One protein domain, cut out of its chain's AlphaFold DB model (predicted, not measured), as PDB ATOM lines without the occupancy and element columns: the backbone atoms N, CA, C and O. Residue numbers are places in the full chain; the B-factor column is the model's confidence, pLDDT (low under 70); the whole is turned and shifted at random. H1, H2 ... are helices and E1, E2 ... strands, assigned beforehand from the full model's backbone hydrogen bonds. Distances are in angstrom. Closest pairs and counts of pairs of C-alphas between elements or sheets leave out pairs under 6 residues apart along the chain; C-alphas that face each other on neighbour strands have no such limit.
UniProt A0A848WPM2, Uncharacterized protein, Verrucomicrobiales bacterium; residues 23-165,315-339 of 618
ATOM      1  N   GLU A  23     132.519 129.064 112.066       81.31
ATOM      2  CA  GLU A  23     132.734 127.855 111.282       81.31
ATOM      3  C   GLU A  23     134.170 127.820 110.750       81.31
ATOM      4  O   GLU A  23     134.778 128.854 110.461       81.31
ATOM      5  N   ALA A  24     134.734 126.615 110.643       88.56
ATOM      6  CA  ALA A  24     136.049 126.448 110.045       88.56
ATOM      7  C   ALA A  24     136.033 126.980 108.606       88.56
ATOM      8  O   ALA A  24     135.130 126.678 107.826       88.56
ATOM      9  N   VAL A  25     137.050 127.760 108.253       94.88
ATOM     10  CA  VAL A  25     137.204 128.332 106.918       94.88
ATOM     11  C   VAL A  25     138.232 127.548 106.125       94.88
ATOM     12  O   VAL A  25     139.198 126.999 106.655       94.88
ATOM     13  N   ILE A  26     138.024 127.496 104.820       96.88
ATOM     14  CA  ILE A  26     138.980 126.906 103.897       96.88
ATOM     15  C   ILE A  26     140.095 127.912 103.627       96.88
ATOM     16  O   ILE A  26     139.822 129.045 103.232       96.88
ATOM     17  N   VAL A  27     141.342 127.463 103.755       97.62
ATOM     18  CA  VAL A  27     142.536 128.245 103.422       97.62
ATOM     19  C   VAL A  27     143.410 127.507 102.414       97.62
ATOM     20  O   VAL A  27     143.518 126.279 102.433       97.62
ATOM     21  N   ASP A  28     144.017 128.277 101.523       97.50
ATOM     22  CA  ASP A  28     144.895 127.869 100.423       97.50
ATOM     23  C   ASP A  28     145.745 129.065  99.926       97.50
ATOM     24  O   ASP A  28     145.797 130.119 100.573       97.50
ATOM     25  N   GLY A  29     146.410 128.935  98.772       96.94
ATOM     26  CA  GLY A  29     147.176 130.030  98.168       96.94
ATOM     27  C   GLY A  29     146.341 131.261  97.788       96.94
ATOM     28  O   GLY A  29     146.823 132.390  97.906       96.94
ATOM     29  N   ALA A  30     145.069 131.084  97.413       96.50
ATOM     30  CA  ALA A  30     144.180 132.205  97.117       96.50
ATOM     31  C   ALA A  30     143.829 132.981  98.392       96.50
ATOM     32  O   ALA A  30     143.847 134.211  98.375       96.50
ATOM     33  N   SER A  31     143.593 132.289  99.510       97.56
ATOM     34  CA  SER A  31     143.385 132.950 100.804       97.56
ATOM     35  C   SER A  31     144.622 133.732 101.275       97.56
ATOM     36  O   SER A  31     144.475 134.833 101.800       97.56
ATOM     37  N   ALA A  32     145.841 133.247 100.996       98.19
ATOM     38  CA  ALA A  32     147.077 133.975 101.297       98.19
ATOM     39  C   ALA A  32     147.194 135.277 100.493       98.19
ATOM     40  O   ALA A  32     147.566 136.320 101.032       98.19
ATOM     41  N   ARG A  33     146.809 135.248  99.212       97.75
ATOM     42  CA  ARG A  33     146.696 136.461  98.390       97.75
ATOM     43  C   ARG A  33     145.647 137.422  98.955       97.75
ATOM     44  O   ARG A  33     145.923 138.615  99.059       97.75
ATOM     45  N   THR A  34     144.474 136.918  99.336       97.19
ATOM     46  CA  THR A  34     143.394 137.722  99.928       97.19
ATOM     47  C   THR A  34     143.831 138.398 101.225       97.19
ATOM     48  O   THR A  34     143.594 139.592 101.379       97.19
ATOM     49  N   TYR A  35     144.542 137.689 102.108       98.25
ATOM     50  CA  TYR A  35     145.123 138.269 103.320       98.25
ATOM     51  C   TYR A  35     145.983 139.500 103.005       98.25
ATOM     52  O   TYR A  35     145.763 140.576 103.557       98.25
ATOM     53  N   VAL A  36     146.924 139.373 102.061       98.38
ATOM     54  CA  VAL A  36     147.811 140.487 101.690       98.38
ATOM     55  C   VAL A  36     147.027 141.649 101.080       98.38
ATOM     56  O   VAL A  36     147.320 142.804 101.382       98.38
ATOM     57  N   LEU A  37     146.012 141.376 100.256       97.25
ATOM     58  CA  LEU A  37     145.146 142.419  99.697       97.25
ATOM     59  C   LEU A  37     144.333 143.144 100.781       97.25
ATOM     60  O   LEU A  37     144.189 144.362 100.703       97.25
ATOM     61  N   ASN A  38     143.886 142.439 101.822       97.00
ATOM     62  CA  ASN A  38     143.190 143.030 102.971       97.00
ATOM     63  C   ASN A  38     144.099 143.927 103.832       97.00
ATOM     64  O   ASN A  38     143.611 144.773 104.576       97.00
ATOM     65  N   CYS A  39     145.423 143.799 103.707       97.50
ATOM     66  CA  CYS A  39     146.385 144.713 104.325       97.50
ATOM     67  C   CYS A  39     146.542 146.053 103.573       97.50
ATOM     68  O   CYS A  39     147.277 146.931 104.038       97.50
ATOM     69  N   ARG A  40     145.895 146.234 102.413       96.38
ATOM     70  CA  ARG A  40     145.924 147.497 101.662       96.38
ATOM     71  C   ARG A  40     145.099 148.570 102.375       96.38
ATOM     72  O   ARG A  40     143.971 148.330 102.795       96.38
ATOM     73  N   LYS A  41     145.650 149.778 102.474       95.19
ATOM     74  CA  LYS A  41     145.011 150.943 103.101       95.19
ATOM     75  C   LYS A  41     144.365 151.858 102.054       95.19
ATOM     76  O   LYS A  41     144.674 151.735 100.866       95.19
ATOM     77  N   PRO A  42     143.479 152.798 102.445       94.38
ATOM     78  CA  PRO A  42     142.792 153.688 101.497       94.38
ATOM     79  C   PRO A  42     143.734 154.510 100.604       94.38
ATOM     80  O   PRO A  42     143.429 154.750  99.431       94.38
ATOM     81  N   ASN A  43     144.910 154.879 101.129       93.81
ATOM     82  CA  ASN A  43     145.958 155.559 100.365       93.81
ATOM     83  C   ASN A  43     146.554 154.677  99.248       93.81
ATOM     84  O   ASN A  43     147.208 155.192  98.357       93.81
ATOM     85  N   GLY A  44     146.276 153.373  99.227       94.69
ATOM     86  CA  GLY A  44     146.734 152.428  98.215       94.69
ATOM     87  C   GLY A  44     148.035 151.708  98.568       94.69
ATOM     88  O   GLY A  44     148.385 150.776  97.856       94.69
ATOM     89  N   ALA A  45     148.725 152.067  99.647       96.06
ATOM     90  CA  ALA A  45     149.877 151.320 100.143       96.06
ATOM     91  C   ALA A  45     149.445 150.228 101.144       96.06
ATOM     92  O   ALA A  45     148.271 150.120 101.500       96.06
ATOM     93  N   PHE A  46     150.382 149.387 101.576       96.88
ATOM     94  CA  PHE A  46     150.134 148.281 102.508       96.88
ATOM     95  C   PHE A  46     150.683 148.570 103.908       96.88
ATOM     96  O   PHE A  46     151.698 149.251 104.063       96.88
ATOM     97  N   GLY A  47     150.021 148.016 104.920       95.81
ATOM     98  CA  GLY A  47     150.416 148.084 106.328       95.81
ATOM     99  C   GLY A  47     149.889 146.880 107.110       95.81
ATOM    100  O   GLY A  47     149.153 146.072 106.538       95.81
ATOM    101  N   PRO A  48     150.227 146.727 108.402       95.50
ATOM    102  CA  PRO A  48     149.620 145.700 109.250       95.50
ATOM    103  C   PRO A  48     148.093 145.761 109.183       95.50
ATOM    104  O   PRO A  48     147.518 146.842 109.053       95.50
ATOM    105  N   ILE A  49     147.422 144.610 109.238       93.25
ATOM    106  CA  ILE A  49     145.968 144.530 109.022       93.25
ATOM    107  C   ILE A  49     145.179 145.406 110.010       93.25
ATOM    108  O   ILE A  49     144.215 146.056 109.621       93.25
ATOM    109  N   ASP A  50     145.677 145.502 111.235       90.31
ATOM    110  CA  ASP A  50     145.110 146.165 112.407       90.31
ATOM    111  C   ASP A  50     145.655 147.584 112.649       90.31
ATOM    112  O   ASP A  50     145.418 148.157 113.708       90.31
ATOM    113  N   GLN A  51     146.397 148.158 111.696       92.56
ATOM    114  CA  GLN A  51     147.005 149.488 111.821       92.56
ATOM    115  C   GLN A  51     146.707 150.372 110.605       92.56
ATOM    116  O   GLN A  51     146.501 149.872 109.502       92.56
ATOM    117  N   ASP A  52     146.736 151.694 110.769       88.94
ATOM    118  CA  ASP A  52     146.427 152.640 109.681       88.94
ATOM    119  C   ASP A  52     147.644 153.043 108.833       88.94
ATOM    120  O   ASP A  52     147.490 153.576 107.731       88.94
ATOM    121  N   TYR A  53     148.859 152.854 109.349       90.12
ATOM    122  CA  TYR A  53     150.076 153.344 108.705       90.12
ATOM    123  C   TYR A  53     150.551 152.449 107.558       90.12
ATOM    124  O   TYR A  53     150.285 151.248 107.507       90.12
ATOM    125  N   THR A  54     151.319 153.047 106.648       91.62
ATOM    126  CA  THR A  54     151.929 152.375 105.499       91.62
ATOM    127  C   THR A  54     153.379 152.820 105.359       91.62
ATOM    128  O   THR A  54     153.646 153.949 104.964       91.62
ATOM    129  N   ASP A  55     154.324 151.937 105.671       90.44
ATOM    130  CA  ASP A  55     155.762 152.212 105.546       90.44
ATOM    131  C   ASP A  55     156.444 151.150 104.677       90.44
ATOM    132  O   ASP A  55     155.884 150.073 104.421       90.44
ATOM    133  N   ALA A  56     157.681 151.422 104.256       90.81
ATOM    134  CA  ALA A  56     158.442 150.522 103.382       90.81
ATOM    135  C   ALA A  56     158.599 149.112 103.975       90.81
ATOM    136  O   ALA A  56     158.572 148.127 103.232       90.81
ATOM    137  N   ALA A  57     158.658 149.006 105.306       90.06
ATOM    138  CA  ALA A  57     158.799 147.743 106.013       90.06
ATOM    139  C   ALA A  57     157.638 146.784 105.739       90.06
ATOM    140  O   ALA A  57     157.873 145.590 105.627       90.06
ATOM    141  N   TRP A  58     156.415 147.281 105.558       95.38
ATOM    142  CA  TRP A  58     155.241 146.447 105.279       95.38
ATOM    143  C   TRP A  58     154.890 146.389 103.792       95.38
ATOM    144  O   TRP A  58     154.374 145.378 103.315       95.38
ATOM    145  N   ASN A  59     155.247 147.416 103.020       95.56
ATOM    146  CA  ASN A  59     155.022 147.415 101.575       95.56
ATOM    147  C   ASN A  59     155.901 146.398 100.846       95.56
ATOM    148  O   ASN A  59     155.414 145.721  99.941       95.56
ATOM    149  N   PHE A  60     157.165 146.240 101.251       96.62
ATOM    150  CA  PHE A  60     158.046 145.246 100.643       96.62
ATOM    151  C   PHE A  60     157.478 143.817 100.724       96.62
ATOM    152  O   PHE A  60     157.277 143.219  99.662       96.62
ATOM    153  N   PRO A  61     157.179 143.257 101.916       98.00
ATOM    154  CA  PRO A  61     156.657 141.899 102.001       98.00
ATOM    155  C   PRO A  61     155.294 141.757 101.314       98.00
ATOM    156  O   PRO A  61     155.047 140.719 100.704       98.00
ATOM    157  N   ALA A  62     154.437 142.786 101.318       98.31
ATOM    158  CA  ALA A  62     153.165 142.748 100.597       98.31
ATOM    159  C   ALA A  62     153.363 142.602  99.077       98.31
ATOM    160  O   ALA A  62     152.889 141.639  98.472       98.31
ATOM    161  N   VAL A  63     154.124 143.514  98.461       98.19
ATOM    162  CA  VAL A  63     154.381 143.503  97.010       98.19
ATOM    163  C   VAL A  63     155.133 142.239  96.596       98.19
ATOM    164  O   VAL A  63     154.791 141.622  95.586       98.19
ATOM    165  N   ALA A  64     156.132 141.819  97.376       98.12
ATOM    166  CA  ALA A  64     156.895 140.608  97.096       98.12
ATOM    167  C   ALA A  64     156.016 139.349  97.153       98.12
ATOM    168  O   ALA A  64     156.102 138.512  96.256       98.12
ATOM    169  N   THR A  65     155.129 139.239  98.147       98.56
ATOM    170  CA  THR A  65     154.197 138.106  98.263       98.56
ATOM    171  C   THR A  65     153.228 138.057  97.089       98.56
ATOM    172  O   THR A  65     153.068 137.009  96.473       98.56
ATOM    173  N   LEU A  66     152.620 139.193  96.732       97.88
ATOM    174  CA  LEU A  66     151.701 139.263  95.596       97.88
ATOM    175  C   LEU A  66     152.389 138.851  94.288       97.88
ATOM    176  O   LEU A  66     151.824 138.069  93.527       97.88
ATOM    177  N   ARG A  67     153.630 139.297  94.054       96.94
ATOM    178  CA  ARG A  67     154.425 138.867  92.892       96.94
ATOM    179  C   ARG A  67     154.712 137.364  92.899       96.94
ATOM    180  O   ARG A  67     154.594 136.739  91.851       96.94
ATOM    181  N   LEU A  68     155.067 136.788  94.051       97.50
ATOM    182  CA  LEU A  68     155.313 135.346  94.186       97.50
ATOM    183  C   LEU A  68     154.051 134.508  93.936       97.50
ATOM    184  O   LEU A  68     154.146 133.427  93.365       97.50
ATOM    185  N   LEU A  69     152.878 135.019  94.310       96.62
ATOM    186  CA  LEU A  69     151.574 134.390  94.065       96.62
ATOM    187  C   LEU A  69     150.981 134.754  92.689       96.62
ATOM    188  O   LEU A  69     149.775 134.640  92.488       96.62
ATOM    189  N   GLY A  70     151.790 135.272  91.757       93.06
ATOM    190  CA  GLY A  70     151.343 135.607  90.399       93.06
ATOM    191  C   GLY A  70     150.261 136.691  90.322       93.06
ATOM    192  O   GLY A  70     149.622 136.850  89.282       93.06
ATOM    193  N   ALA A  71     150.034 137.447  91.397       93.19
ATOM    194  CA  ALA A  71     149.013 138.479  91.445       93.19
ATOM    195  C   ALA A  71     149.456 139.742  90.695       93.19
ATOM    196  O   ALA A  71     150.624 140.146  90.713       93.19
ATOM    197  N   THR A  72     148.495 140.415  90.066       90.12
ATOM    198  CA  THR A  72     148.707 141.763  89.539       90.12
ATOM    199  C   THR A  72     148.826 142.752  90.696       90.12
ATOM    200  O   THR A  72     148.000 142.744  91.605       90.12
ATOM    201  N   ILE A  73     149.838 143.621  90.647       92.94
ATOM    202  CA  ILE A  73     149.958 144.730  91.595       92.94
ATOM    203  C   ILE A  73     149.128 145.903  91.078       92.94
ATOM    204  O   ILE A  73     149.502 146.560  90.106       92.94
ATOM    205  N   ASP A  74     147.999 146.170  91.723       88.75
ATOM    206  CA  ASP A  74     147.160 147.327  91.443       88.75
ATOM    207  C   ASP A  74     147.706 148.605  92.104       88.75
ATOM    208  O   ASP A  74     148.349 148.573  93.162       88.75
ATOM    209  N   ARG A  75     147.443 149.749  91.458       92.69
ATOM    210  CA  ARG A  75     147.849 151.101  91.892       92.69
ATOM    211  C   ARG A  75     149.340 151.203  92.291       92.69
ATOM    212  O   ARG A  75     149.632 151.708  93.375       92.69
ATOM    213  N   PRO A  76     150.297 150.778  91.440       95.38
ATOM    214  CA  PRO A  76     151.727 150.792  91.774       95.38
ATOM    215  C   PRO A  76     152.240 152.188  92.161       95.38
ATOM    216  O   PRO A  76     153.034 152.311  93.087       95.38
ATOM    217  N   GLN A  77     151.719 153.242  91.528       95.19
ATOM    218  CA  GLN A  77     152.085 154.624  91.848       95.19
ATOM    219  C   GLN A  77     151.705 155.028  93.275       95.19
ATOM    220  O   GLN A  77     152.502 155.642  93.970       95.19
ATOM    221  N   ALA A  78     150.544 154.590  93.771       95.19
ATOM    222  CA  ALA A  78     150.129 154.871  95.144       95.19
ATOM    223  C   ALA A  78     151.034 154.177  96.184       95.19
ATOM    224  O   ALA A  78     151.266 154.705  97.270       95.19
ATOM    225  N   ILE A  79     151.580 153.004  95.842       95.69
ATOM    226  CA  ILE A  79     152.557 152.294  96.681       95.69
ATOM    227  C   ILE A  79     153.871 153.080  96.743       95.69
ATOM    228  O   ILE A  79     154.447 153.214  97.820       95.69
ATOM    229  N   LEU A  80     154.341 153.612  95.612       94.19
ATOM    230  CA  LEU A  80     155.540 154.453  95.579       94.19
ATOM    231  C   LEU A  80     155.328 155.760  96.353       94.19
ATOM    232  O   LEU A  80     156.201 156.157  97.120       94.19
ATOM    233  N   GLU A  81     154.155 156.377  96.204       93.38
ATOM    234  CA  GLU A  81     153.815 157.656  96.828       93.38
ATOM    235  C   GLU A  81     153.683 157.558  98.357       93.38
ATOM    236  O   GLU A  81     154.187 158.410  99.089       93.38
ATOM    237  N   HIS A  82     153.034 156.502  98.857       92.44
ATOM    238  CA  HIS A  82     152.626 156.419 100.265       92.44
ATOM    239  C   HIS A  82     153.236 155.249 101.042       92.44
ATOM    240  O   HIS A  82     153.096 155.184 102.260       92.44
ATOM    241  N   GLY A  83     153.889 154.309 100.360       91.00
ATOM    242  CA  GLY A  83     154.374 153.060 100.944       91.00
ATOM    243  C   GLY A  83     155.881 152.990 101.152       91.00
ATOM    244  O   GLY A  83     156.366 151.969 101.624       91.00
ATOM    245  N   LEU A  84     156.639 154.035 100.800       89.31
ATOM    246  CA  LEU A  84     158.107 154.057 100.905       89.31
ATOM    247  C   LEU A  84     158.644 154.845 102.110       89.31
ATOM    248  O   LEU A  84     159.860 155.031 102.244       89.31
ATOM    249  N   GLY A  85     157.743 155.332 102.963       82.75
ATOM    250  CA  GLY A  85     158.058 156.145 104.132       82.75
ATOM    251  C   GLY A  85     158.544 155.351 105.346       82.75
ATOM    252  O   GLY A  85     158.691 154.126 105.312       82.75
ATOM    253  N   PHE A  86     158.798 156.111 106.407       82.00
ATOM    254  CA  PHE A  86     159.073 155.700 107.783       82.00
ATOM    255  C   PHE A  86     158.550 156.825 108.711       82.00
ATOM    256  O   PHE A  86     158.232 157.914 108.215       82.00
ATOM    257  N   PRO A  87     158.428 156.635 110.040       77.56
ATOM    258  CA  PRO A  87     157.860 157.665 110.915       77.56
ATOM    259  C   PRO A  87     158.707 158.953 110.966       77.56
ATOM    260  O   PRO A  87     159.930 158.908 111.081       77.56
ATOM    261  N   THR A  88     158.053 160.119 110.929       71.81
ATOM    262  CA  THR A  88     158.712 161.438 110.985       71.81
ATOM    263  C   THR A  88     159.588 161.599 112.229       71.81
ATOM    264  O   THR A  88     159.194 161.205 113.328       71.81
ATOM    265  N   GLY A  89     160.754 162.229 112.065       65.88
ATOM    266  CA  GLY A  89     161.751 162.405 113.128       65.88
ATOM    267  C   GLY A  89     162.716 161.225 113.264       65.88
ATOM    268  O   GLY A  89     163.675 161.317 114.019       65.88
ATOM    269  N   HIS A  90     162.492 160.135 112.524       68.69
ATOM    270  CA  HIS A  90     163.430 159.023 112.419       68.69
ATOM    271  C   HIS A  90     164.446 159.253 111.292       68.69
ATOM    272  O   HIS A  90     164.138 159.916 110.306       68.69
ATOM    273  N   VAL A  91     165.623 158.630 111.377       59.16
ATOM    274  CA  VAL A  91     166.614 158.591 110.278       59.16
ATOM    275  C   VAL A  91     166.390 157.409 109.316       59.16
ATOM    276  O   VAL A  91     167.221 157.117 108.460       59.16
ATOM    277  N   GLY A  92     165.248 156.725 109.443       62.94
ATOM    278  CA  GLY A  92     164.959 155.453 108.777       62.94
ATOM    279  C   GLY A  92     165.616 154.265 109.489       62.94
ATOM    280  O   GLY A  92     166.522 154.424 110.298       62.94
ATOM    281  N   TYR A  93     165.163 153.046 109.205       72.62
ATOM    282  CA  TYR A  93     165.720 151.815 109.793       72.62
ATOM    283  C   TYR A  93     166.952 151.308 109.001       72.62
ATOM    284  O   TYR A  93     167.103 150.124 108.692       72.62
ATOM    285  N   GLY A  94     167.834 152.249 108.635       78.38
ATOM    286  CA  GLY A  94     169.155 152.017 108.038       78.38
ATOM    287  C   GLY A  94     169.155 151.271 106.701       78.38
ATOM    288  O   GLY A  94     168.337 151.520 105.813       78.38
ATOM    289  N   HIS A  95     170.091 150.330 106.541       85.94
ATOM    290  CA  HIS A  95     170.267 149.545 105.309       85.94
ATOM    291  C   HIS A  95     169.030 148.755 104.895       85.94
ATOM    292  O   HIS A  95     168.833 148.492 103.709       85.94
ATOM    293  N   TRP A  96     168.172 148.413 105.851       86.62
ATOM    294  CA  TRP A  96     166.936 147.704 105.567       86.62
ATOM    295  C   TRP A  96     165.916 148.608 104.845       86.62
ATOM    296  O   TRP A  96     165.247 148.151 103.919       86.62
ATOM    297  N   GLN A  97     165.890 149.919 105.138       86.56
ATOM    298  CA  GLN A  97     165.100 150.904 104.378       86.56
ATOM    299  C   GLN A  97     165.613 151.025 102.939       86.56
ATOM    300  O   GLN A  97     164.815 151.004 102.000       86.56
ATOM    301  N   PHE A  98     166.937 151.095 102.753       89.50
ATOM    302  CA  PHE A  98     167.549 151.092 101.420       89.50
ATOM    303  C   PHE A  98     167.141 149.845 100.628       89.50
ATOM    304  O   PHE A  98     166.638 149.951  99.509       89.50
ATOM    305  N   PHE A  99     167.275 148.663 101.231       93.31
ATOM    306  CA  PHE A  99     166.844 147.408 100.621       93.31
ATOM    307  C   PHE A  99     165.369 147.450 100.193       93.31
ATOM    308  O   PHE A  99     165.072 147.135  99.038       93.31
ATOM    309  N   HIS A 100     164.452 147.879 101.068       93.25
ATOM    310  CA  HIS A 100     163.027 147.946 100.733       93.25
ATOM    311  C   HIS A 100     162.734 148.892  99.583       93.25
ATOM    312  O   HIS A 100     162.020 148.504  98.661       93.25
ATOM    313  N   GLN A 101     163.293 150.102  99.596       91.56
ATOM    314  CA  GLN A 101     163.040 151.065  98.529       91.56
ATOM    315  C   GLN A 101     163.472 150.539  97.168       91.56
ATOM    316  O   GLN A 101     162.684 150.550  96.221       91.56
ATOM    317  N   HIS A 102     164.701 150.031  97.083       94.62
ATOM    318  CA  HIS A 102     165.238 149.484  95.841       94.62
ATOM    319  C   HIS A 102     164.446 148.270  95.368       94.62
ATOM    320  O   HIS A 102     164.114 148.162  94.186       94.62
ATOM    321  N   ARG A 103     164.087 147.368  96.286       96.31
ATOM    322  CA  ARG A 103     163.350 146.153  95.941       96.31
ATOM    323  C   ARG A 103     161.905 146.409  95.559       96.31
ATOM    324  O   ARG A 103     161.457 145.806  94.590       96.31
ATOM    325  N   ILE A 104     161.184 147.281  96.260       96.19
ATOM    326  CA  ILE A 104     159.806 147.639  95.893       96.19
ATOM    327  C   ILE A 104     159.806 148.239  94.488       96.19
ATOM    328  O   ILE A 104     159.101 147.746  93.615       96.19
ATOM    329  N   ARG A 105     160.673 149.222  94.230       95.50
ATOM    330  CA  ARG A 105     160.827 149.847  92.911       95.50
ATOM    331  C   ARG A 105     161.134 148.843  91.804       95.50
ATOM    332  O   ARG A 105     160.453 148.833  90.783       95.50
ATOM    333  N   GLN A 106     162.083 147.938  92.031       96.44
ATOM    334  CA  GLN A 106     162.376 146.863  91.084       96.44
ATOM    335  C   GLN A 106     161.160 145.956  90.842       96.44
ATOM    336  O   GLN A 106     160.850 145.636  89.697       96.44
ATOM    337  N   LEU A 107     160.454 145.550  91.903       96.19
ATOM    338  CA  LEU A 107     159.258 144.707  91.806       96.19
ATOM    339  C   LEU A 107     158.089 145.414  91.107       96.19
ATOM    340  O   LEU A 107     157.202 144.736  90.591       96.19
ATOM    341  N   LEU A 108     158.071 146.746  91.074       95.88
ATOM    342  CA  LEU A 108     157.086 147.546  90.345       95.88
ATOM    343  C   LEU A 108     157.535 147.913  88.922       95.88
ATOM    344  O   LEU A 108     156.726 148.424  88.158       95.88
ATOM    345  N   GLY A 109     158.772 147.584  88.531       94.69
ATOM    346  CA  GLY A 109     159.312 147.896  87.204       94.69
ATOM    347  C   GLY A 109     159.872 149.315  87.067       94.69
ATOM    348  O   GLY A 109     160.118 149.758  85.952       94.69
ATOM    349  N   GLU A 110     160.112 150.008  88.182       94.50
ATOM    350  CA  GLU A 110     160.615 151.388  88.229       94.50
ATOM    351  C   GLU A 110     161.896 151.491  89.082       94.50
ATOM    352  O   GLU A 110     161.915 152.215  90.083       94.50
ATOM    353  N   PRO A 111     162.966 150.732  88.753       95.44
ATOM    354  CA  PRO A 111     164.208 150.749  89.523       95.44
ATOM    355  C   PRO A 111     164.829 152.154  89.566       95.44
ATOM    356  O   PRO A 111     164.679 152.951  88.642       95.44
ATOM    357  N   ILE A 112     165.568 152.449  90.640       92.88
ATOM    358  CA  ILE A 112     166.254 153.740  90.789       92.88
ATOM    359  C   ILE A 112     167.337 153.878  89.717       92.88
ATOM    360  O   ILE A 112     168.239 153.045  89.618       92.88
ATOM    361  N   MET A 113     167.277 154.977  88.966       94.00
ATOM    362  CA  MET A 113     168.285 155.347  87.976       94.00
ATOM    363  C   MET A 113     169.455 156.061  88.659       94.00
ATOM    364  O   MET A 113     169.432 157.274  88.862       94.00
ATOM    365  N   ALA A 114     170.477 155.299  89.043       92.00
ATOM    366  CA  ALA A 114     171.671 155.831  89.696       92.00
ATOM    367  C   ALA A 114     172.675 156.446  88.701       92.00
ATOM    368  O   ALA A 114     172.774 156.017  87.551       92.00
ATOM    369  N   LYS A 115     173.469 157.419  89.169       93.69
ATOM    370  CA  LYS A 115     174.557 158.045  88.395       93.69
ATOM    371  C   LYS A 115     175.773 157.132  88.262       93.69
ATOM    372  O   LYS A 115     176.389 157.087  87.202       93.69
ATOM    373  N   ASN A 116     176.101 156.393  89.322       94.12
ATOM    374  CA  ASN A 116     177.228 155.467  89.342       94.12
ATOM    375  C   ASN A 116     176.729 154.023  89.340       94.12
ATOM    376  O   ASN A 116     175.867 153.645  90.134       94.12
ATOM    377  N   ARG A 117     177.296 153.202  88.452       95.44
ATOM    378  CA  ARG A 117     176.972 151.769  88.368       95.44
ATOM    379  C   ARG A 117     177.788 150.913  89.328       95.44
ATOM    380  O   ARG A 117     177.293 149.889  89.782       95.44
ATOM    381  N   ARG A 118     179.021 151.328  89.624       97.12
ATOM    382  CA  ARG A 118     179.935 150.627  90.528       97.12
ATOM    383  C   ARG A 118     180.083 151.444  91.799       97.12
ATOM    384  O   ARG A 118     180.444 152.615  91.716       97.12
ATOM    385  N   ILE A 119     179.785 150.830  92.937       95.69
ATOM    386  CA  ILE A 119     179.783 151.479  94.249       95.69
ATOM    387  C   ILE A 119     180.847 150.825  95.121       95.69
ATOM    388  O   ILE A 119     180.829 149.609  95.313       95.69
ATOM    389  N   ARG A 120     181.779 151.608  95.658       95.69
ATOM    390  CA  ARG A 120     182.731 151.123  96.658       95.69
ATOM    391  C   ARG A 120     182.002 150.883  97.980       95.69
ATOM    392  O   ARG A 120     181.303 151.768  98.460       95.69
ATOM    393  N   LEU A 121     182.158 149.701  98.572       94.31
ATOM    394  CA  LEU A 121     181.564 149.384  99.872       94.31
ATOM    395  C   LEU A 121     182.643 149.325 100.946       94.31
ATOM    396  O   LEU A 121     183.609 148.583 100.803       94.31
ATOM    397  N   VAL A 122     182.476 150.100 102.017       91.19
ATOM    398  CA  VAL A 122     183.503 150.278 103.052       91.19
ATOM    399  C   VAL A 122     182.993 149.773 104.397       91.19
ATOM    400  O   VAL A 122     181.943 150.216 104.869       91.19
ATOM    401  N   HIS A 123     183.745 148.867 105.026       89.38
ATOM    402  CA  HIS A 123     183.457 148.419 106.388       89.38
ATOM    403  C   HIS A 123     183.757 149.553 107.376       89.38
ATOM    404  O   HIS A 123     184.867 150.075 107.412       89.38
ATOM    405  N   GLN A 124     182.761 149.950 108.163       81.94
ATOM    406  CA  GLN A 124     182.812 151.101 109.077       81.94
ATOM    407  C   GLN A 124     183.347 150.737 110.472       81.94
ATOM    408  O   GLN A 124     183.168 151.479 111.434       81.94
ATOM    409  N   GLY A 125     184.001 149.581 110.593       80.00
ATOM    410  CA  GLY A 125     184.504 149.071 111.859       80.00
ATOM    411  C   GLY A 125     183.458 148.307 112.669       80.00
ATOM    412  O   GLY A 125     182.417 147.866 112.177       80.00
ATOM    413  N   TYR A 126     183.812 148.083 113.930       73.19
ATOM    414  CA  TYR A 126     183.197 147.079 114.796       73.19
ATOM    415  C   TYR A 126     182.348 147.675 115.932       73.19
ATOM    416  O   TYR A 126     181.468 146.998 116.469       73.19
ATOM    417  N   GLU A 127     182.573 148.949 116.271       62.75
ATOM    418  CA  GLU A 127     181.911 149.638 117.381       62.75
ATOM    419  C   GLU A 127     180.417 149.859 117.093       62.75
ATOM    420  O   GLU A 127     180.040 150.391 116.050       62.75
ATOM    421  N   VAL A 128     179.559 149.471 118.038       57.47
ATOM    422  CA  VAL A 128     178.127 149.795 118.024       57.47
ATOM    423  C   VAL A 128     177.939 151.001 118.941       57.47
ATOM    424  O   VAL A 128     177.925 150.857 120.162       57.47
ATOM    425  N   ARG A 129     177.861 152.214 118.379       51.44
ATOM    426  CA  ARG A 129     177.628 153.426 119.184       51.44
ATOM    427  C   ARG A 129     176.147 153.614 119.514       51.44
ATOM    428  O   ARG A 129     175.270 153.244 118.743       51.44
ATOM    429  N   TYR A 130     175.910 154.212 120.681       45.78
ATOM    430  CA  TYR A 130     174.595 154.533 121.241       45.78
ATOM    431  C   TYR A 130     173.826 155.559 120.379       45.78
ATOM    432  O   TYR A 130     174.441 156.494 119.868       45.78
ATOM    433  N   TYR A 131     172.494 155.387 120.301       47.66
ATOM    434  CA  TYR A 131     171.482 156.001 119.411       47.66
ATOM    435  C   TYR A 131     171.231 155.294 118.079       47.66
ATOM    436  O   TYR A 131     171.692 155.753 117.040       47.66
ATOM    437  N   GLY A 132     170.389 154.245 118.139       43.25
ATOM    438  CA  GLY A 132     169.267 153.966 117.211       43.25
ATOM    439  C   GLY A 132     169.579 153.783 115.727       43.25
ATOM    440  O   GLY A 132     168.689 153.577 114.907       43.25
ATOM    441  N   SER A 133     170.847 153.858 115.380       42.75
ATOM    442  CA  SER A 133     171.383 153.666 114.067       42.75
ATOM    443  C   SER A 133     172.830 153.219 114.253       42.75
ATOM    444  O   SER A 133     173.568 153.845 115.018       42.75
ATOM    445  N   PRO A 134     173.293 152.198 113.525       42.09
ATOM    446  CA  PRO A 134     174.715 151.829 113.471       42.09
ATOM    447  C   PRO A 134     175.627 152.992 113.027       42.09
ATOM    448  O   PRO A 134     176.845 152.854 112.996       42.09
ATOM    449  N   PHE A 135     175.046 154.132 112.650       42.03
ATOM    450  CA  PHE A 135     175.716 155.302 112.114       42.03
ATOM    451  C   PHE A 135     176.306 156.248 113.161       42.03
ATOM    452  O   PHE A 135     177.082 157.106 112.764       42.03
ATOM    453  N   GLY A 136     176.051 156.095 114.464       38.12
ATOM    454  CA  GLY A 136     176.681 156.941 115.490       38.12
ATOM    455  C   GLY A 136     176.586 158.457 115.217       38.12
ATOM    456  O   GLY A 136     175.871 158.932 114.334       38.12
ATOM    457  N   ILE A 137     177.341 159.257 115.970       35.72
ATOM    458  CA  ILE A 137     177.486 160.695 115.696       35.72
ATOM    459  C   ILE A 137     178.478 160.837 114.532       35.72
ATOM    460  O   ILE A 137     179.683 160.949 114.748       35.72
ATOM    461  N   GLY A 138     177.980 160.736 113.295       45.16
ATOM    462  CA  GLY A 138     178.776 160.924 112.076       45.16
ATOM    463  C   GLY A 138     178.340 160.120 110.850       45.16
ATOM    464  O   GLY A 138     178.774 160.440 109.750       45.16
ATOM    465  N   GLY A 139     177.491 159.101 110.968       46.69
ATOM    466  CA  GLY A 139     177.226 158.188 109.845       46.69
ATOM    467  C   GLY A 139     176.272 158.710 108.767       46.69
ATOM    468  O   GLY A 139     176.143 158.061 107.727       46.69
ATOM    469  N   ASP A 140     175.760 159.937 108.918       49.44
ATOM    470  CA  ASP A 140     175.268 160.755 107.794       49.44
ATOM    471  C   ASP A 140     176.337 160.943 106.698       49.44
ATOM    472  O   ASP A 140     176.009 161.243 105.549       49.44
ATOM    473  N   THR A 141     177.621 160.759 107.029       51.00
ATOM    474  CA  THR A 141     178.726 160.855 106.065       51.00
ATOM    475  C   THR A 141     178.910 159.598 105.205       51.00
ATOM    476  O   THR A 141     179.469 159.711 104.114       51.00
ATOM    477  N   PHE A 142     178.401 158.426 105.615       54.12
ATOM    478  CA  PHE A 142     178.713 157.146 104.952       54.12
ATOM    479  C   PHE A 142     177.502 156.370 104.423       54.12
ATOM    480  O   PHE A 142     177.637 155.633 103.441       54.12
ATOM    481  N   PHE A 143     176.317 156.517 105.024       63.41
ATOM    482  CA  PHE A 143     175.089 155.924 104.492       63.41
ATOM    483  C   PHE A 143     174.259 156.964 103.745       63.41
ATOM    484  O   PHE A 143     173.885 158.000 104.283       63.41
ATOM    485  N   LYS A 144     173.983 156.680 102.470       66.62
ATOM    486  CA  LYS A 144     173.500 157.677 101.508       66.62
ATOM    487  C   LYS A 144     172.023 157.513 101.124       66.62
ATOM    488  O   LYS A 144     171.622 158.068 100.115       66.62
ATOM    489  N   ALA A 145     171.201 156.781 101.880       64.94
ATOM    490  CA  ALA A 145     169.802 156.530 101.508       64.94
ATOM    491  C   ALA A 145     168.791 157.303 102.365       64.94
ATOM    492  O   ALA A 145     168.974 157.449 103.571       64.94
ATOM    493  N   GLY A 146     167.701 157.741 101.735       70.06
ATOM    494  CA  GLY A 146     166.583 158.435 102.374       70.06
ATOM    495  C   GLY A 146     165.289 157.626 102.338       70.06
ATOM    496  O   GLY A 146     165.229 156.537 101.778       70.06
ATOM    497  N   GLY A 147     164.245 158.167 102.963       71.75
ATOM    498  CA  GLY A 147     162.869 157.664 102.912       71.75
ATOM    499  C   GLY A 147     162.035 158.409 101.874       71.75
ATOM    500  O   GLY A 147     162.375 159.534 101.523       71.75
ATOM    501  N   GLY A 148     160.911 157.828 101.447       80.38
ATOM    502  CA  GLY A 148     159.894 158.560 100.688       80.38
ATOM    503  C   GLY A 148     159.781 158.243  99.188       80.38
ATOM    504  O   GLY A 148     160.396 157.293  98.691       80.38
ATOM    505  N   PRO A 149     158.913 159.002  98.491       82.62
ATOM    506  CA  PRO A 149     158.454 158.688  97.140       82.62
ATOM    507  C   PRO A 149     159.454 159.051  96.045       82.62
ATOM    508  O   PRO A 149     159.408 158.463  94.966       82.62
ATOM    509  N   ASP A 150     160.396 159.948  96.329       87.81
ATOM    510  CA  ASP A 150     161.488 160.307  95.432       87.81
ATOM    511  C   ASP A 150     162.781 159.603  95.864       87.81
ATOM    512  O   ASP A 150     163.054 159.502  97.065       87.81
ATOM    513  N   PRO A 151     163.600 159.095  94.924       87.88
ATOM    514  CA  PRO A 151     164.922 158.574  95.258       87.88
ATOM    515  C   PRO A 151     165.792 159.645  95.929       87.88
ATOM    516  O   PRO A 151     165.899 160.763  95.422       87.88
ATOM    517  N   ASP A 152     166.461 159.297  97.033       87.25
ATOM    518  CA  ASP A 152     167.355 160.231  97.724       87.25
ATOM    519  C   ASP A 152     168.510 160.646  96.789       87.25
ATOM    520  O   ASP A 152     169.221 159.776  96.265       87.25
ATOM    521  N   PRO A 153     168.746 161.953  96.569       88.88
ATOM    522  CA  PRO A 153     169.829 162.421  95.710       88.88
ATOM    523  C   PRO A 153     171.213 161.908  96.121       88.88
ATOM    524  O   PRO A 153     172.072 161.721  95.255       88.88
ATOM    525  N   ARG A 154     171.437 161.667  97.420       86.81
ATOM    526  CA  ARG A 154     172.690 161.115  97.952       86.81
ATOM    527  C   ARG A 154     172.883 159.669  97.505       86.81
ATOM    528  O   ARG A 154     174.002 159.309  97.157       86.81
ATOM    529  N   ASP A 155     171.819 158.869  97.448       90.44
ATOM    530  CA  ASP A 155     171.853 157.476  96.980       90.44
ATOM    531  C   ASP A 155     172.081 157.445  95.471       90.44
ATOM    532  O   ASP A 155     172.982 156.771  94.973       90.44
ATOM    533  N   VAL A 156     171.307 158.250  94.738       92.19
ATOM    534  CA  VAL A 156     171.422 158.376  93.281       92.19
ATOM    535  C   VAL A 156     172.844 158.765  92.868       92.19
ATOM    536  O   VAL A 156     173.352 158.254  91.869       92.19
ATOM    537  N   ALA A 157     173.489 159.661  93.618       91.62
ATOM    538  CA  ALA A 157     174.845 160.130  93.354       91.62
ATOM    539  C   ALA A 157     175.946 159.321  94.056       91.62
ATOM    540  O   ALA A 157     177.120 159.624  93.849       91.62
ATOM    541  N   ALA A 158     175.603 158.323  94.872       91.06
ATOM    542  CA  ALA A 158     176.584 157.568  95.637       91.06
ATOM    543  C   ALA A 158     177.576 156.866  94.706       91.06
ATOM    544  O   ALA A 158     177.190 156.263  93.710       91.06
ATOM    545  N   ASP A 159     178.852 156.958  95.038       92.38
ATOM    546  CA  ASP A 159     180.002 156.230  94.494       92.38
ATOM    547  C   ASP A 159     180.653 155.335  95.566       92.38
ATOM    548  O   ASP A 159     181.331 154.361  95.251       92.38
ATOM    549  N   GLU A 160     180.384 155.640  96.834       91.38
ATOM    550  CA  GLU A 160     180.805 154.905  98.021       91.38
ATOM    551  C   GLU A 160     179.660 154.793  99.042       91.38
ATOM    552  O   GLU A 160     178.904 155.755  99.213       91.38
ATOM    553  N   MET A 161     179.542 153.651  99.730       89.94
ATOM    554  CA  MET A 161     178.601 153.427 100.838       89.94
ATOM    555  C   MET A 161     179.226 152.593 101.969       89.94
ATOM    556  O   MET A 161     179.995 151.666 101.721       89.94
ATOM    557  N   GLY A 162     178.854 152.888 103.217       86.88
ATOM    558  CA  GLY A 162     179.325 152.160 104.401       86.88
ATOM    559  C   GLY A 162     178.440 150.978 104.824       86.88
ATOM    560  O   GLY A 162     177.213 151.065 104.750       86.88
ATOM    561  N   PHE A 163     179.048 149.906 105.340       88.56
ATOM    562  CA  PHE A 163     178.389 148.771 106.011       88.56
ATOM    563  C   PHE A 163     179.139 148.390 107.297       88.56
ATOM    564  O   PHE A 163     180.276 148.814 107.481       88.56
ATOM    565  N   TYR A 164     178.540 147.597 108.188       84.69
ATOM    566  CA  TYR A 164     179.162 147.264 109.483       84.69
ATOM    567  C   TYR A 164     179.077 145.780 109.862       84.69
ATOM    568  O   TYR A 164     179.973 145.304 110.554       84.69
ATOM    569  N   ASN A 165     178.057 145.047 109.415       89.00
ATOM    570  CA  ASN A 165     177.825 143.612 109.667       89.00
ATOM    571  C   ASN A 165     177.409 142.874 108.382       89.00
ATOM    572  O   ASN A 165     177.164 143.493 107.342       89.00
ATOM    573  N   TRP A 315     150.687 131.737 115.972       95.75
ATOM    574  CA  TRP A 315     150.932 133.182 115.937       95.75
ATOM    575  C   TRP A 315     150.066 133.890 114.916       95.75
ATOM    576  O   TRP A 315     149.750 133.327 113.869       95.75
ATOM    577  N   ARG A 316     149.689 135.135 115.234       95.69
ATOM    578  CA  ARG A 316     148.885 135.975 114.348       95.69
ATOM    579  C   ARG A 316     149.579 136.158 113.002       95.69
ATOM    580  O   ARG A 316     150.809 136.205 112.922       95.69
ATOM    581  N   SER A 317     148.781 136.302 111.956       97.81
ATOM    582  CA  SER A 317     149.299 136.561 110.621       97.81
ATOM    583  C   SER A 317     149.946 137.939 110.539       97.81
ATOM    584  O   SER A 317     149.415 138.922 111.064       97.81
ATOM    585  N   ARG A 318     151.078 138.025 109.833       97.94
ATOM    586  CA  ARG A 318     151.743 139.291 109.487       97.94
ATOM    587  C   ARG A 318     152.164 139.274 108.027       97.94
ATOM    588  O   ARG A 318     152.356 138.212 107.428       97.94
ATOM    589  N   LEU A 319     152.391 140.455 107.457       98.56
ATOM    590  CA  LEU A 319     152.911 140.570 106.093       98.56
ATOM    591  C   LEU A 319     154.285 139.895 105.953       98.56
ATOM    592  O   LEU A 319     154.508 139.162 104.993       98.56
ATOM    593  N   TYR A 320     155.188 140.072 106.924       97.56
ATOM    594  CA  TYR A 320     156.523 139.465 106.873       97.56
ATOM    595  C   TYR A 320     156.526 137.948 106.977       97.56
ATOM    596  O   TYR A 320     157.238 137.295 106.220       97.56
ATOM    597  N   SER A 321     155.779 137.385 107.921       98.62
ATOM    598  CA  SER A 321     155.695 135.936 108.097       98.62
ATOM    599  C   SER A 321     155.009 135.281 106.898       98.62
ATOM    600  O   SER A 321     155.504 134.275 106.397       98.62
ATOM    601  N   THR A 322     153.969 135.917 106.346       98.88
ATOM    602  CA  THR A 322     153.330 135.498 105.086       98.88
ATOM    603  C   THR A 322     154.320 135.513 103.926       98.88
ATOM    604  O   THR A 322     154.482 134.500 103.251       98.88
ATOM    605  N   PHE A 323     155.060 136.610 103.737       98.81
ATOM    606  CA  PHE A 323     156.114 136.680 102.725       98.81
ATOM    607  C   PHE A 323     157.156 135.577 102.906       98.81
ATOM    608  O   PHE A 323     157.503 134.898 101.945       98.81
ATOM    609  N   ARG A 324     157.645 135.369 104.133       98.81
ATOM    610  CA  ARG A 324     158.679 134.368 104.423       98.81
ATOM    611  C   ARG A 324     158.194 132.944 104.151       98.81
ATOM    612  O   ARG A 324     158.951 132.172 103.568       98.81
ATOM    613  N   ALA A 325     156.953 132.624 104.516       98.88
ATOM    614  CA  ALA A 325     156.332 131.332 104.238       98.88
ATOM    615  C   ALA A 325     156.185 131.091 102.729       98.88
ATOM    616  O   ALA A 325     156.631 130.065 102.219       98.88
ATOM    617  N   VAL A 326     155.618 132.060 102.004       98.88
ATOM    618  CA  VAL A 326     155.411 131.973 100.550       98.88
ATOM    619  C   VAL A 326     156.746 131.893  99.805       98.88
ATOM    620  O   VAL A 326     156.879 131.097  98.882       98.88
ATOM    621  N   ASP A 327     157.752 132.665 100.219       98.81
ATOM    622  CA  ASP A 327     159.098 132.636  99.640       98.81
ATOM    623  C   ASP A 327     159.789 131.283  99.857       98.81
ATOM    624  O   ASP A 327     160.374 130.740  98.922       98.81
ATOM    625  N   ALA A 328     159.683 130.709 101.061       98.81
ATOM    626  CA  ALA A 328     160.232 129.390 101.362       98.81
ATOM    627  C   ALA A 328     159.536 128.284 100.551       98.81
ATOM    628  O   ALA A 328     160.209 127.452  99.944       98.81
ATOM    629  N   LEU A 329     158.201 128.308 100.472       98.75
ATOM    630  CA  LEU A 329     157.430 127.365  99.659       98.75
ATOM    631  C   LEU A 329     157.751 127.498  98.168       98.75
ATOM    632  O   LEU A 329     157.899 126.485  97.488       98.75
ATOM    633  N   ALA A 330     157.912 128.725  97.663       98.44
ATOM    634  CA  ALA A 330     158.333 128.964  96.288       98.44
ATOM    635  C   ALA A 330     159.706 128.337  96.020       98.44
ATOM    636  O   ALA A 330     159.875 127.664  95.010       98.44
ATOM    637  N   THR A 331     160.672 128.505  96.925       98.44
ATOM    638  CA  THR A 331     161.996 127.885  96.785       98.44
ATOM    639  C   THR A 331     161.925 126.360  96.790       98.44
ATOM    640  O   THR A 331     162.493 125.731  95.904       98.44
ATOM    641  N   LEU A 332     161.173 125.761  97.716       97.62
ATOM    642  CA  LEU A 332     161.038 124.301  97.817       97.62
ATOM    643  C   LEU A 332     160.342 123.669  96.602       97.62
ATOM    644  O   LEU A 332     160.550 122.495  96.319       97.62
ATOM    645  N   THR A 333     159.527 124.435  95.875       94.69
ATOM    646  CA  THR A 333     158.695 123.933  94.765       94.69
ATOM    647  C   THR A 333     159.068 124.505  93.399       94.69
ATOM    648  O   THR A 333     158.266 124.471  92.469       94.69
ATOM    649  N   GLY A 334     160.283 125.044  93.251       92.88
ATOM    650  CA  GLY A 334     160.778 125.517  91.954       92.88
ATOM    651  C   GLY A 334     160.039 126.742  91.402       92.88
ATOM    652  O   GLY A 334     159.955 126.918  90.192       92.88
ATOM    653  N   GLY A 335     159.509 127.599  92.277       92.69
ATOM    654  CA  GLY A 335     158.832 128.847  91.917       92.69
ATOM    655  C   GLY A 335     157.307 128.760  91.845       92.69
ATOM    656  O   GLY A 335     156.685 129.679  91.315       92.69
ATOM    657  N   HIS A 336     156.693 127.705  92.390       92.12
ATOM    658  CA  HIS A 336     155.244 127.470  92.314       92.12
ATOM    659  C   HIS A 336     154.551 127.461  93.695       92.12
ATOM    660  O   HIS A 336     153.877 126.487  94.044       92.12
ATOM    661  N   PRO A 337     154.647 128.546  94.494       93.88
ATOM    662  CA  PRO A 337     154.141 128.554  95.867       93.88
ATOM    663  C   PRO A 337     152.627 128.333  95.971       93.88
ATOM    664  O   PRO A 337     152.184 127.732  96.943       93.88
ATOM    665  N   GLU A 338     151.822 128.760  94.992       89.12
ATOM    666  CA  GLU A 338     150.363 128.550  95.030       89.12
ATOM    667  C   GLU A 338     149.975 127.065  95.102       89.12
ATOM    668  O   GLU A 338     148.992 126.726  95.752       89.12
ATOM    669  N   GLN A 339     150.761 126.182  94.476       86.50
ATOM    670  CA  GLN A 339     150.537 124.730  94.502       86.50
ATOM    671  C   GLN A 339     151.061 124.097  95.799       86.50
ATOM    672  O   GLN A 339     150.548 123.077  96.250       86.50
TER     673      GLN A 339
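This is residues 23 to 165 and 315 to 339 of the 618 residues of an uncharacterized protein of Verrucomicrobiales bacterium (UniProt A0A848WPM2). A small sheet of two parallel strands, E2 and E3, stands at one end of an elongated domain; towards the other end lies a group of helices, with H2 in the middle and H1, H4 and H6 packed on it, and the short strand E1 at the far end beyond H1. H4 lies between H2 and the sheet, and a long stretch with no named element, residues 124 to 152, links E2 to the short helix H5. The printed part has 168 residues with six named helices and three named strands, in the order E1, H1, H2, H3, H4, E2, H5, E3, H6. The class is mostly helix, though under half of the residues are in named elements. The whole is compact, with a radius of gyration of the C-alphas of 17.6 A and spans of 56 by 31 by 31 A.

E2, residues 118 to 123, and E3, residues 160 to 163, are parallel neighbours at 37 degrees, with N 122 and O 161 within hydrogen-bond range at 2.9 A and N 161 and O 120 also at 2.9 A. With H5, residues 153 to 156, they form a strand-helix-strand unit, two parallel neighbour strands with a helix between them in the chain. H4, residues 95 to 108, and E3 are only just apart, their closest C-alphas 8.2 A from each other. H2, residues 56 to 68, is the hub. It touches H4 at a steep tilt of 39 degrees, the same way; the closest C-alphas, of Phe 60 and Ile 104, are 5.6 A apart. It touches H6, residues 319 to 332, the same way at a shallow tilt of 34 degrees, only just short of steep; the closest C-alphas, of Thr 65 and Phe 323, are 5.1 A apart. With residues 62 to 66 alone it touches H1, residues 29 to 38, in a helical hairpin, opposite ways at a shallow tilt of 31 degrees; the closest C-alphas, of Val 36 and Ala 62, are 5.9 A apart. H1, H2 and H6 form a bundle, a group of helices side by side. H3, residues 76 to 82, is close to H2 but not clearly touching, with the C-alphas of Asn 59 and Ile 79 the closest at 7.3 A. E1, residues 25 to 27, pairs with no named strand and meets H1 only through their link. Every O i to N i+4 pair is within hydrogen-bond range in H1, H3, H4 and H6, and 8 of 9 are in H2; H5 is too short for such a pair.

E2 is 16.4 A long from C-alpha 118 at (179.935, 150.627, 90.528), and E3 is 10.4 A long. H4 and H6 are each 20.0 A long, H2 18.0 A and H1 14.4 A. E1 begins at C-alpha 25, (137.204, 128.332, 106.918), and H6 ends at C-alpha 332, (161.038, 124.301, 97.817).

The two C-alphas farthest apart, of Glu 23 and Asp 159, are 57.6 A apart. Residues 166 to 314 are not printed, and C-alphas 165 and 315 are 29.5 A apart across the cut. The links H1 to H2, H3 to H4 and E2 to H5 are long. The mean pLDDT of the printed part is 87.0; residues 89 to 92 and 127 to 145 are under 70.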